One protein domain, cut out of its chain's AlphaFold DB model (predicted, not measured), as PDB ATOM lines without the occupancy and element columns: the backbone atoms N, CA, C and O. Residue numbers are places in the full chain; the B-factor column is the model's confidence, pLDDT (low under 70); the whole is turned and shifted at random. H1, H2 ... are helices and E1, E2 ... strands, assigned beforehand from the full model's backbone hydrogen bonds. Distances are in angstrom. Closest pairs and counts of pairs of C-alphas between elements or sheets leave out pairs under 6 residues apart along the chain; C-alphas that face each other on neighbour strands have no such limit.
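What this domain is: This is residues 329 to 406 of the 415 residues of an uncharacterized protein of Phytomonas sp. isolate EM1 (UniProt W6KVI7). A long helix, H1, sticks out with residues 329 to 354 from a small head, in which the hairpin E1 and E2 sits beside residues 355 to 363 of H1, with a long loop and the short H2. The printed part has 78 residues, with H1, E1, E2 and H2 in that order, the two-stranded sheet antiparallel. It is mostly helix and extended, with a radius of gyration of the C-alphas of 18.9 A and spans of 64 by 27 by 18 A.

Where its parts are: H1, residues 329 to 364, begins at C-alpha 329 (57.177, 44.266, 44.943) and is 52.6 A long. E1 is residues 390 to 393, 9.6 A; E2 is residues 398 to 401, 10.4 A. H2, residues 402 to 405, 5.5 A, ends at C-alpha 405 (38.997, 79.510, 74.952).

How they stand to each other: The closest C-alphas of H1 and E2, Gln 359 and Tyr 399, are 6.5 A apart. In the hairpin, N 400 and O 391 are 2.8 A apart, within hydrogen-bond range. H1 and H2 are apart. In H1 every O i to N i+4 pair is within hydrogen-bond range; H2 is too short for one.

The domain as a whole: The printed part has no cut. The link from H1 to E1, 25 residues, is long. pLDDT is under 70 in 14 residues, among them 377 to 383 and 403 to 406.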
ATOM      1  N   GLU A 329      58.021  43.071  45.076       84.75
ATOM      2  CA  GLU A 329      57.177  44.266  44.943       84.75
ATOM      3  C   GLU A 329      56.242  44.453  46.148       84.75
ATOM      4  O   GLU A 329      56.100  45.563  46.668       84.75
ATOM      5  N   GLN A 330      55.645  43.363  46.646       85.50
ATOM      6  CA  GLN A 330      54.816  43.380  47.855       85.50
ATOM      7  C   GLN A 330      55.646  43.776  49.085       85.50
ATOM      8  O   GLN A 330      55.194  44.591  49.894       85.50
ATOM      9  N   LEU A 331      56.886  43.283  49.184       84.19
ATOM     10  CA  LEU A 331      57.830  43.667  50.238       84.19
ATOM     11  C   LEU A 331      58.230  45.144  50.165       84.19
ATOM     12  O   LEU A 331      58.260  45.819  51.196       84.19
ATOM     13  N   ALA A 332      58.483  45.673  48.965       83.12
ATOM     14  CA  ALA A 332      58.790  47.089  48.777       83.12
ATOM     15  C   ALA A 332      57.624  47.992  49.226       83.12
ATOM     16  O   ALA A 332      57.839  48.975  49.941       83.12
ATOM     17  N   LEU A 333      56.381  47.631  48.883       85.19
ATOM     18  CA  LEU A 333      55.178  48.346  49.324       85.19
ATOM     19  C   LEU A 333      54.949  48.236  50.841       85.19
ATOM     20  O   LEU A 333      54.570  49.226  51.474       85.19
ATOM     21  N   ALA A 334      55.196  47.069  51.441       84.06
ATOM     22  CA  ALA A 334      55.108  46.877  52.888       84.06
ATOM     23  C   ALA A 334      56.131  47.748  53.638       84.06
ATOM     24  O   ALA A 334      55.757  48.488  54.550       84.06
ATOM     25  N   ALA A 335      57.392  47.755  53.194       85.38
ATOM     26  CA  ALA A 335      58.449  48.586  53.767       85.38
ATOM     27  C   ALA A 335      58.161  50.095  53.624       85.38
ATOM     28  O   ALA A 335      58.448  50.878  54.532       85.38
ATOM     29  N   GLU A 336      57.557  50.535  52.514       87.50
ATOM     30  CA  GLU A 336      57.177  51.940  52.300       87.50
ATOM     31  C   GLU A 336      56.060  52.387  53.263       87.50
ATOM     32  O   GLU A 336      56.161  53.455  53.885       87.50
ATOM     33  N   ARG A 337      55.057  51.522  53.482       88.62
ATOM     34  CA  ARG A 337      53.991  51.705  54.484       88.62
ATOM     35  C   ARG A 337      54.541  51.715  55.910       88.62
ATOM     36  O   ARG A 337      54.200  52.615  56.678       88.62
ATOM     37  N   GLU A 338      55.427  50.784  56.259       88.06
ATOM     38  CA  GLU A 338      56.081  50.750  57.571       88.06
ATOM     39  C   GLU A 338      56.895  52.031  57.811       88.06
ATOM     40  O   GLU A 338      56.780  52.666  58.862       88.06
ATOM     41  N   ARG A 339      57.645  52.502  56.806       89.06
ATOM     42  CA  ARG A 339      58.436  53.738  56.909       89.06
ATOM     43  C   ARG A 339      57.557  54.980  57.089       89.06
ATOM     44  O   ARG A 339      57.958  55.899  57.810       89.06
ATOM     45  N   LYS A 340      56.362  55.019  56.483       90.50
ATOM     46  CA  LYS A 340      55.332  56.047  56.740       90.50
ATOM     47  C   LYS A 340      54.794  55.946  58.172       90.50
ATOM     48  O   LYS A 340      54.892  56.922  58.916       90.50
ATOM     49  N   ALA A 341      54.346  54.766  58.600       89.19
ATOM     50  CA  ALA A 341      53.832  54.531  59.951       89.19
ATOM     51  C   ALA A 341      54.866  54.869  61.044       89.19
ATOM     52  O   ALA A 341      54.534  55.489  62.054       89.19
ATOM     53  N   LEU A 342      56.144  54.544  60.835       88.62
ATOM     54  CA  LEU A 342      57.234  54.850  61.761       88.62
ATOM     55  C   LEU A 342      57.546  56.356  61.824       88.62
ATOM     56  O   LEU A 342      57.828  56.881  62.905       88.62
ATOM     57  N   ARG A 343      57.437  57.085  60.703       90.06
ATOM     58  CA  ARG A 343      57.502  58.560  60.686       90.06
ATOM     59  C   ARG A 343      56.335  59.178  61.461       90.06
ATOM     60  O   ARG A 343      56.558  60.101  62.243       90.06
ATOM     61  N   GLU A 344      55.124  58.650  61.311       89.94
ATOM     62  CA  GLU A 344      53.955  59.103  62.069       89.94
ATOM     63  C   GLU A 344      54.065  58.800  63.566       89.94
ATOM     64  O   GLU A 344      53.828  59.695  64.375       89.94
ATOM     65  N   ARG A 345      54.495  57.590  63.951       90.25
ATOM     66  CA  ARG A 345      54.778  57.223  65.350       90.25
ATOM     67  C   ARG A 345      55.812  58.173  65.966       90.25
ATOM     68  O   ARG A 345      55.565  58.723  67.037       90.25
ATOM     69  N   LYS A 346      56.916  58.465  65.261       90.69
ATOM     70  CA  LYS A 346      57.923  59.457  65.696       90.69
ATOM     71  C   LYS A 346      57.343  60.873  65.819       90.69
ATOM     72  O   LYS A 346      57.649  61.565  66.790       90.69
ATOM     73  N   LYS A 347      56.480  61.305  64.889       91.25
ATOM     74  CA  LYS A 347      55.793  62.610  64.949       91.25
ATOM     75  C   LYS A 347      54.845  62.693  66.154       91.25
ATOM     76  O   LYS A 347      54.925  63.664  66.903       91.25
ATOM     77  N   LYS A 348      54.014  61.669  66.383       89.25
ATOM     78  CA  LYS A 348      53.101  61.564  67.536       89.25
ATOM     79  C   LYS A 348      53.868  61.578  68.862       89.25
ATOM     80  O   LYS A 348      53.572  62.408  69.714       89.25
ATOM     81  N   ALA A 349      54.919  60.766  68.999       89.19
ATOM     82  CA  ALA A 349      55.762  60.741  70.196       89.19
ATOM     83  C   ALA A 349      56.459  62.091  70.466       89.19
ATOM     84  O   ALA A 349      56.555  62.522  71.615       89.19
ATOM     85  N   ARG A 350      56.913  62.803  69.422       90.62
ATOM     86  CA  ARG A 350      57.474  64.158  69.569       90.62
ATOM     87  C   ARG A 350      56.422  65.159  70.055       90.62
ATOM     88  O   ARG A 350      56.722  65.927  70.962       90.62
ATOM     89  N   LEU A 351      55.215  65.141  69.486       88.62
ATOM     90  CA  LEU A 351      54.108  66.003  69.920       88.62
ATOM     91  C   LEU A 351      53.707  65.716  71.373       88.62
ATOM     92  O   LEU A 351      53.571  66.649  72.155       88.62
ATOM     93  N   GLN A 352      53.617  64.443  71.766       88.12
ATOM     94  CA  GLN A 352      53.313  64.044  73.142       88.12
ATOM     95  C   GLN A 352      54.363  64.550  74.144       88.12
ATOM     96  O   GLN A 352      53.996  65.057  75.199       88.12
ATOM     97  N   ARG A 353      55.661  64.485  73.807       88.38
ATOM     98  CA  ARG A 353      56.737  65.053  74.646       88.38
ATOM     99  C   ARG A 353      56.641  66.576  74.772       88.38
ATOM    100  O   ARG A 353      56.860  67.098  75.860       88.38
ATOM    101  N   ILE A 354      56.315  67.277  73.680       88.69
ATOM    102  CA  ILE A 354      56.108  68.734  73.697       88.69
ATOM    103  C   ILE A 354      54.945  69.068  74.635       88.69
ATOM    104  O   ILE A 354      55.160  69.798  75.600       88.69
ATOM    105  N   LEU A 355      53.782  68.434  74.446       86.75
ATOM    106  CA  LEU A 355      52.613  68.610  75.312       86.75
ATOM    107  C   LEU A 355      52.940  68.321  76.783       86.75
ATOM    108  O   LEU A 355      52.662  69.152  77.637       86.75
ATOM    109  N   GLN A 356      53.606  67.206  77.100       87.00
ATOM    110  CA  GLN A 356      54.030  66.900  78.475       87.00
ATOM    111  C   GLN A 356      54.951  67.980  79.068       87.00
ATOM    112  O   GLN A 356      54.819  68.317  80.244       87.00
ATOM    113  N   SER A 357      55.866  68.548  78.275       87.25
ATOM    114  CA  SER A 357      56.741  69.637  78.730       87.25
ATOM    115  C   SER A 357      55.994  70.962  78.940       87.25
ATOM    116  O   SER A 357      56.304  71.703  79.870       87.25
ATOM    117  N   GLU A 358      54.976  71.243  78.125       85.50
ATOM    118  CA  GLU A 358      54.099  72.406  78.284       85.50
ATOM    119  C   GLU A 358      53.199  72.255  79.513       85.50
ATOM    120  O   GLU A 358      53.081  73.196  80.293       85.50
ATOM    121  N   GLN A 359      52.655  71.058  79.751       86.06
ATOM    122  CA  GLN A 359      51.873  70.743  80.948       86.06
ATOM    123  C   GLN A 359      52.688  70.910  82.232       86.06
ATOM    124  O   GLN A 359      52.221  71.564  83.160       86.06
ATOM    125  N   LYS A 360      53.935  70.416  82.270       84.75
ATOM    126  CA  LYS A 360      54.840  70.654  83.406       84.75
ATOM    127  C   LYS A 360      55.075  72.146  83.645       84.75
ATOM    128  O   LYS A 360      54.823  72.619  84.745       84.75
ATOM    129  N   ARG A 361      55.407  72.917  82.602       84.19
ATOM    130  CA  ARG A 361      55.565  74.384  82.696       84.19
ATOM    131  C   ARG A 361      54.299  75.109  83.165       84.19
ATOM    132  O   ARG A 361      54.398  76.137  83.827       84.19
ATOM    133  N   ILE A 362      53.115  74.623  82.789       82.31
ATOM    134  CA  ILE A 362      51.815  75.165  83.218       82.31
ATOM    135  C   ILE A 362      51.586  74.911  84.714       82.31
ATOM    136  O   ILE A 362      51.158  75.822  85.422       82.31
ATOM    137  N   ILE A 363      51.913  73.708  85.194       81.19
ATOM    138  CA  ILE A 363      51.835  73.324  86.610       81.19
ATOM    139  C   ILE A 363      52.856  74.126  87.431       81.19
ATOM    140  O   ILE A 363      52.463  74.791  88.386       81.19
ATOM    141  N   GLU A 364      54.125  74.143  87.019       80.50
ATOM    142  CA  GLU A 364      55.238  74.847  87.680       80.50
ATOM    143  C   GLU A 364      54.998  76.359  87.810       80.50
ATOM    144  O   GLU A 364      55.363  76.953  88.816       80.50
ATOM    145  N   ARG A 365      54.356  77.001  86.822       80.12
ATOM    146  CA  ARG A 365      54.035  78.445  86.857       80.12
ATOM    147  C   ARG A 365      52.916  78.821  87.830       80.12
ATOM    148  O   ARG A 365      52.658  80.010  88.027       80.12
ATOM    149  N   CYS A 366      52.205  77.851  88.397       81.31
ATOM    150  CA  CYS A 366      51.214  78.117  89.426       81.31
ATOM    151  C   CYS A 366      51.889  78.073  90.802       81.31
ATOM    152  O   CYS A 366      52.373  77.029  91.209       81.31
ATOM    153  N   HIS A 367      51.863  79.183  91.544       80.88
ATOM    154  CA  HIS A 367      52.349  79.264  92.936       80.88
ATOM    155  C   HIS A 367      51.247  79.707  93.912       80.88
ATOM    156  O   HIS A 367      51.504  80.306  94.954       80.88
ATOM    157  N   HIS A 368      49.985  79.464  93.545       81.25
ATOM    158  CA  HIS A 368      48.810  79.876  94.320       81.25
ATOM    159  C   HIS A 368      48.300  78.792  95.287       81.25
ATOM    160  O   HIS A 368      47.243  78.966  95.892       81.25
ATOM    161  N   GLY A 369      49.024  77.677  95.422       72.56
ATOM    162  CA  GLY A 369      48.801  76.687  96.468       72.56
ATOM    163  C   GLY A 369      49.325  77.155  97.829       72.56
ATOM    164  O   GLY A 369      49.992  78.184  97.970       72.56
ATOM    165  N   ARG A 370      49.023  76.375  98.870       68.19
ATOM    166  CA  ARG A 370      49.500  76.647 100.232       68.19
ATOM    167  C   ARG A 370      51.033  76.562 100.257       68.19
ATOM    168  O   ARG A 370      51.613  75.653  99.668       68.19
ATOM    169  N   ASN A 371      51.685  77.513 100.923       72.44
ATOM    170  CA  ASN A 371      53.150  77.624 101.017       72.44
ATOM    171  C   ASN A 371      53.879  77.831  99.663       72.44
ATOM    172  O   ASN A 371      55.043  77.468  99.543       72.44
ATOM    173  N   GLY A 372      53.219  78.397  98.641       66.88
ATOM    174  CA  GLY A 372      53.842  78.686  97.333       66.88
ATOM    175  C   GLY A 372      53.958  77.483  96.385       66.88
ATOM    176  O   GLY A 372      54.524  77.599  95.297       66.88
ATOM    177  N   THR A 373      53.400  76.337  96.782       70.19
ATOM    178  CA  THR A 373      53.289  75.131  95.946       70.19
ATOM    179  C   THR A 373      52.310  75.330  94.787       70.19
ATOM    180  O   THR A 373      51.490  76.260  94.789       70.19
ATOM    181  N   SER A 374      52.361  74.443  93.792       68.94
ATOM    182  CA  SER A 374      51.389  74.470  92.707       68.94
ATOM    183  C   SER A 374      50.043  73.903  93.134       68.94
ATOM    184  O   SER A 374      49.926  72.793  93.650       68.94
ATOM    185  N   LEU A 375      48.982  74.662  92.846       72.38
ATOM    186  CA  LEU A 375      47.602  74.209  93.037       72.38
ATOM    187  C   LEU A 375      47.285  72.970  92.168       72.38
ATOM    188  O   LEU A 375      46.382  72.201  92.489       72.38
ATOM    189  N   LEU A 376      48.040  72.780  91.079       73.06
ATOM    190  CA  LEU A 376      47.789  71.812  90.007       73.06
ATOM    191  C   LEU A 376      48.596  70.499  90.151       73.06
ATOM    192  O   LEU A 376      48.490  69.625  89.291       73.06
ATOM    193  N   GLU A 377      49.403  70.377  91.210       67.31
ATOM    194  CA  GLU A 377      50.391  69.302  91.436       67.31
ATOM    195  C   GLU A 377      49.923  68.224  92.439       67.31
ATOM    196  O   GLU A 377      50.553  67.179  92.587       67.31
ATOM    197  N   ASN A 378      48.790  68.448  93.113       60.12
ATOM    198  CA  ASN A 378      48.215  67.506  94.079       60.12
ATOM    199  C   ASN A 378      47.679  66.215  93.414       60.12
ATOM    200  O   ASN A 378      47.317  66.239  92.234       60.12
ATOM    201  N   PRO A 379      47.565  65.091  94.157       52.41
ATOM    202  CA  PRO A 379      47.068  63.815  93.634       52.41
ATOM    203  C   PRO A 379      45.550  63.855  93.372       52.41
ATOM    204  O   PRO A 379      44.736  63.392  94.167       52.41
ATOM    205  N   GLY A 380      45.178  64.441  92.236       58.28
ATOM    206  CA  GLY A 380      43.808  64.600  91.755       58.28
ATOM    207  C   GLY A 380      43.658  65.924  90.994       58.28
ATOM    208  O   GLY A 380      44.141  66.948  91.481       58.28
ATOM    209  N   PRO A 381      43.009  65.951  89.813       56.69
ATOM    210  CA  PRO A 381      42.924  67.160  88.996       56.69
ATOM    211  C   PRO A 381      42.070  68.231  89.688       56.69
ATOM    212  O   PRO A 381      40.838  68.193  89.652       56.69
ATOM    213  N   GLN A 382      42.717  69.226  90.303       63.91
ATOM    214  CA  GLN A 382      42.013  70.422  90.758       63.91
ATOM    215  C   GLN A 382      41.561  71.223  89.534       63.91
ATOM    216  O   GLN A 382      42.371  71.637  88.703       63.91
ATOM    217  N   LYS A 383      40.243  71.412  89.408       65.25
ATOM    218  CA  LYS A 383      39.606  71.767  88.128       65.25
ATOM    219  C   LYS A 383      40.075  73.096  87.528       65.25
ATOM    220  O   LYS A 383      40.070  73.223  86.306       65.25
ATOM    221  N   ALA A 384      40.487  74.074  88.340       76.31
ATOM    222  CA  ALA A 384      41.089  75.315  87.854       76.31
ATOM    223  C   ALA A 384      41.882  76.083  88.924       76.31
ATOM    224  O   ALA A 384      41.559  76.049  90.107       76.31
ATOM    225  N   CYS A 385      42.847  76.890  88.475       82.06
ATOM    226  CA  CYS A 385      43.394  78.016  89.225       82.06
ATOM    227  C   CYS A 385      42.838  79.330  88.653       82.06
ATOM    228  O   CYS A 385      43.283  79.796  87.600       82.06
ATOM    229  N   CYS A 386      41.905  79.969  89.366       75.94
ATOM    230  CA  CYS A 386      41.264  81.215  88.921       75.94
ATOM    231  C   CYS A 386      42.257  82.375  88.721       75.94
ATOM    232  O   CYS A 386      42.057  83.212  87.845       75.94
ATOM    233  N   ARG A 387      43.348  82.412  89.501       77.50
ATOM    234  CA  ARG A 387      44.344  83.498  89.473       77.50
ATOM    235  C   ARG A 387      45.393  83.336  88.367       77.50
ATOM    236  O   ARG A 387      45.829  84.333  87.808       77.50
ATOM    237  N   CYS A 388      45.739  82.100  88.003       79.12
ATOM    238  CA  CYS A 388      46.530  81.804  86.799       79.12
ATOM    239  C   CYS A 388      45.677  81.698  85.521       79.12
ATOM    240  O   CYS A 388      46.243  81.540  84.445       79.12
ATOM    241  N   ARG A 389      44.339  81.717  85.637       79.81
ATOM    242  CA  ARG A 389      43.389  81.438  84.545       79.81
ATOM    243  C   ARG A 389      43.726  80.147  83.789       79.81
ATOM    244  O   ARG A 389      43.785  80.130  82.563       79.81
ATOM    245  N   ILE A 390      43.968  79.066  84.525       83.31
ATOM    246  CA  ILE A 390      44.238  77.729  83.974       83.31
ATOM    247  C   ILE A 390      43.166  76.769  84.485       83.31
ATOM    248  O   ILE A 390      42.858  76.793  85.675       83.31
ATOM    249  N   ARG A 391      42.611  75.932  83.603       84.69
ATOM    250  CA  ARG A 391      41.603  74.907  83.913       84.69
ATOM    251  C   ARG A 391      42.021  73.544  83.369       84.69
ATOM    252  O   ARG A 391      42.668  73.487  82.328       84.69
ATOM    253  N   PHE A 392      41.659  72.464  84.053       82.12
ATOM    254  CA  PHE A 392      41.785  71.113  83.510       82.12
ATOM    255  C   PHE A 392      40.632  70.860  82.538       82.12
ATOM    256  O   PHE A 392      39.478  71.121  82.875       82.12
ATOM    257  N   ASP A 393      40.937  70.385  81.335       81.56
ATOM    258  CA  ASP A 393      39.927  69.977  80.362       81.56
ATOM    259  C   ASP A 393      39.713  68.461  80.464       81.56
ATOM    260  O   ASP A 393      40.604  67.673  80.142       81.56
ATOM    261  N   GLU A 394      38.536  68.053  80.940       78.88
ATOM    262  CA  GLU A 394      38.182  66.643  81.152       78.88
ATOM    263  C   GLU A 394      38.019  65.861  79.830       78.88
ATOM    264  O   GLU A 394      38.166  64.641  79.832       78.88
ATOM    265  N   HIS A 395      37.778  66.532  78.695       79.69
ATOM    266  CA  HIS A 395      37.680  65.888  77.377       79.69
ATOM    267  C   HIS A 395      39.045  65.709  76.708       79.69
ATOM    268  O   HIS A 395      39.254  64.745  75.971       79.69
ATOM    269  N   LEU A 396      39.973  66.640  76.944       78.38
ATOM    270  CA  LEU A 396      41.323  66.605  76.376       78.38
ATOM    271  C   LEU A 396      42.347  65.922  77.300       78.38
ATOM    272  O   LEU A 396      43.384  65.459  76.825       78.38
ATOM    273  N   GLY A 397      42.060  65.831  78.602       78.25
ATOM    274  CA  GLY A 397      42.904  65.181  79.607       78.25
ATOM    275  C   GLY A 397      44.124  66.000  80.041       78.25
ATOM    276  O   GLY A 397      45.098  65.425  80.529       78.25
ATOM    277  N   TYR A 398      44.115  67.322  79.838       83.12
ATOM    278  CA  TYR A 398      45.238  68.204  80.172       83.12
ATOM    279  C   TYR A 398      44.806  69.635  80.539       83.12
ATOM    280  O   TYR A 398      43.679  70.055  80.280       83.12
ATOM    281  N   TYR A 399      45.705  70.400  81.167       83.94
ATOM    282  CA  TYR A 399      45.457  71.783  81.572       83.94
ATOM    283  C   TYR A 399      45.569  72.760  80.393       83.94
ATOM    284  O   TYR A 399      46.532  72.731  79.625       83.94
ATOM    285  N   ILE A 400      44.612  73.682  80.292       83.88
ATOM    286  CA  ILE A 400      44.546  74.737  79.274       83.88
ATOM    287  C   ILE A 400      44.338  76.108  79.921       83.88
ATOM    288  O   ILE A 400      43.721  76.226  80.980       83.88
ATOM    289  N   SER A 401      44.822  77.172  79.276       79.69
ATOM    290  CA  SER A 401      44.502  78.538  79.705       79.69
ATOM    291  C   SER A 401      43.059  78.898  79.336       79.69
ATOM    292  O   SER A 401      42.606  78.666  78.212       79.69
ATOM    293  N   SER A 402      42.331  79.500  80.273       72.50
ATOM    294  CA  SER A 402      40.971  79.997  80.061       72.50
ATOM    295  C   SER A 402      40.926  81.120  79.021       72.50
ATOM    296  O   SER A 402      39.958  81.196  78.270       72.50
ATOM    297  N   ASP A 403      41.984  81.932  78.901       65.88
ATOM    298  CA  ASP A 403      42.038  83.037  77.933       65.88
ATOM    299  C   ASP A 403      42.082  82.535  76.475       65.88
ATOM    300  O   ASP A 403      41.527  83.172  75.580       65.88
ATOM    301  N   ALA A 404      42.645  81.345  76.228       58.16
ATOM    302  CA  ALA A 404      42.667  80.736  74.897       58.16
ATOM    303  C   ALA A 404      41.264  80.322  74.405       58.16
ATOM    304  O   ALA A 404      40.990  80.378  73.206       58.16
ATOM    305  N   ASN A 405      40.344  79.973  75.312       51.81
ATOM    306  CA  ASN A 405      38.997  79.510  74.952       51.81
ATOM    307  C   ASN A 405      38.113  80.635  74.378       51.81
ATOM    308  O   ASN A 405      37.249  80.371  73.541       51.81
ATOM    309  N   ASN A 406      38.394  81.892  74.740       48.00
ATOM    310  CA  ASN A 406      37.703  83.069  74.204       48.00
ATOM    311  C   ASN A 406      38.237  83.517  72.827       48.00
ATOM    312  O   ASN A 406      37.686  84.436  72.229       48.00
TER     313      ASN A 406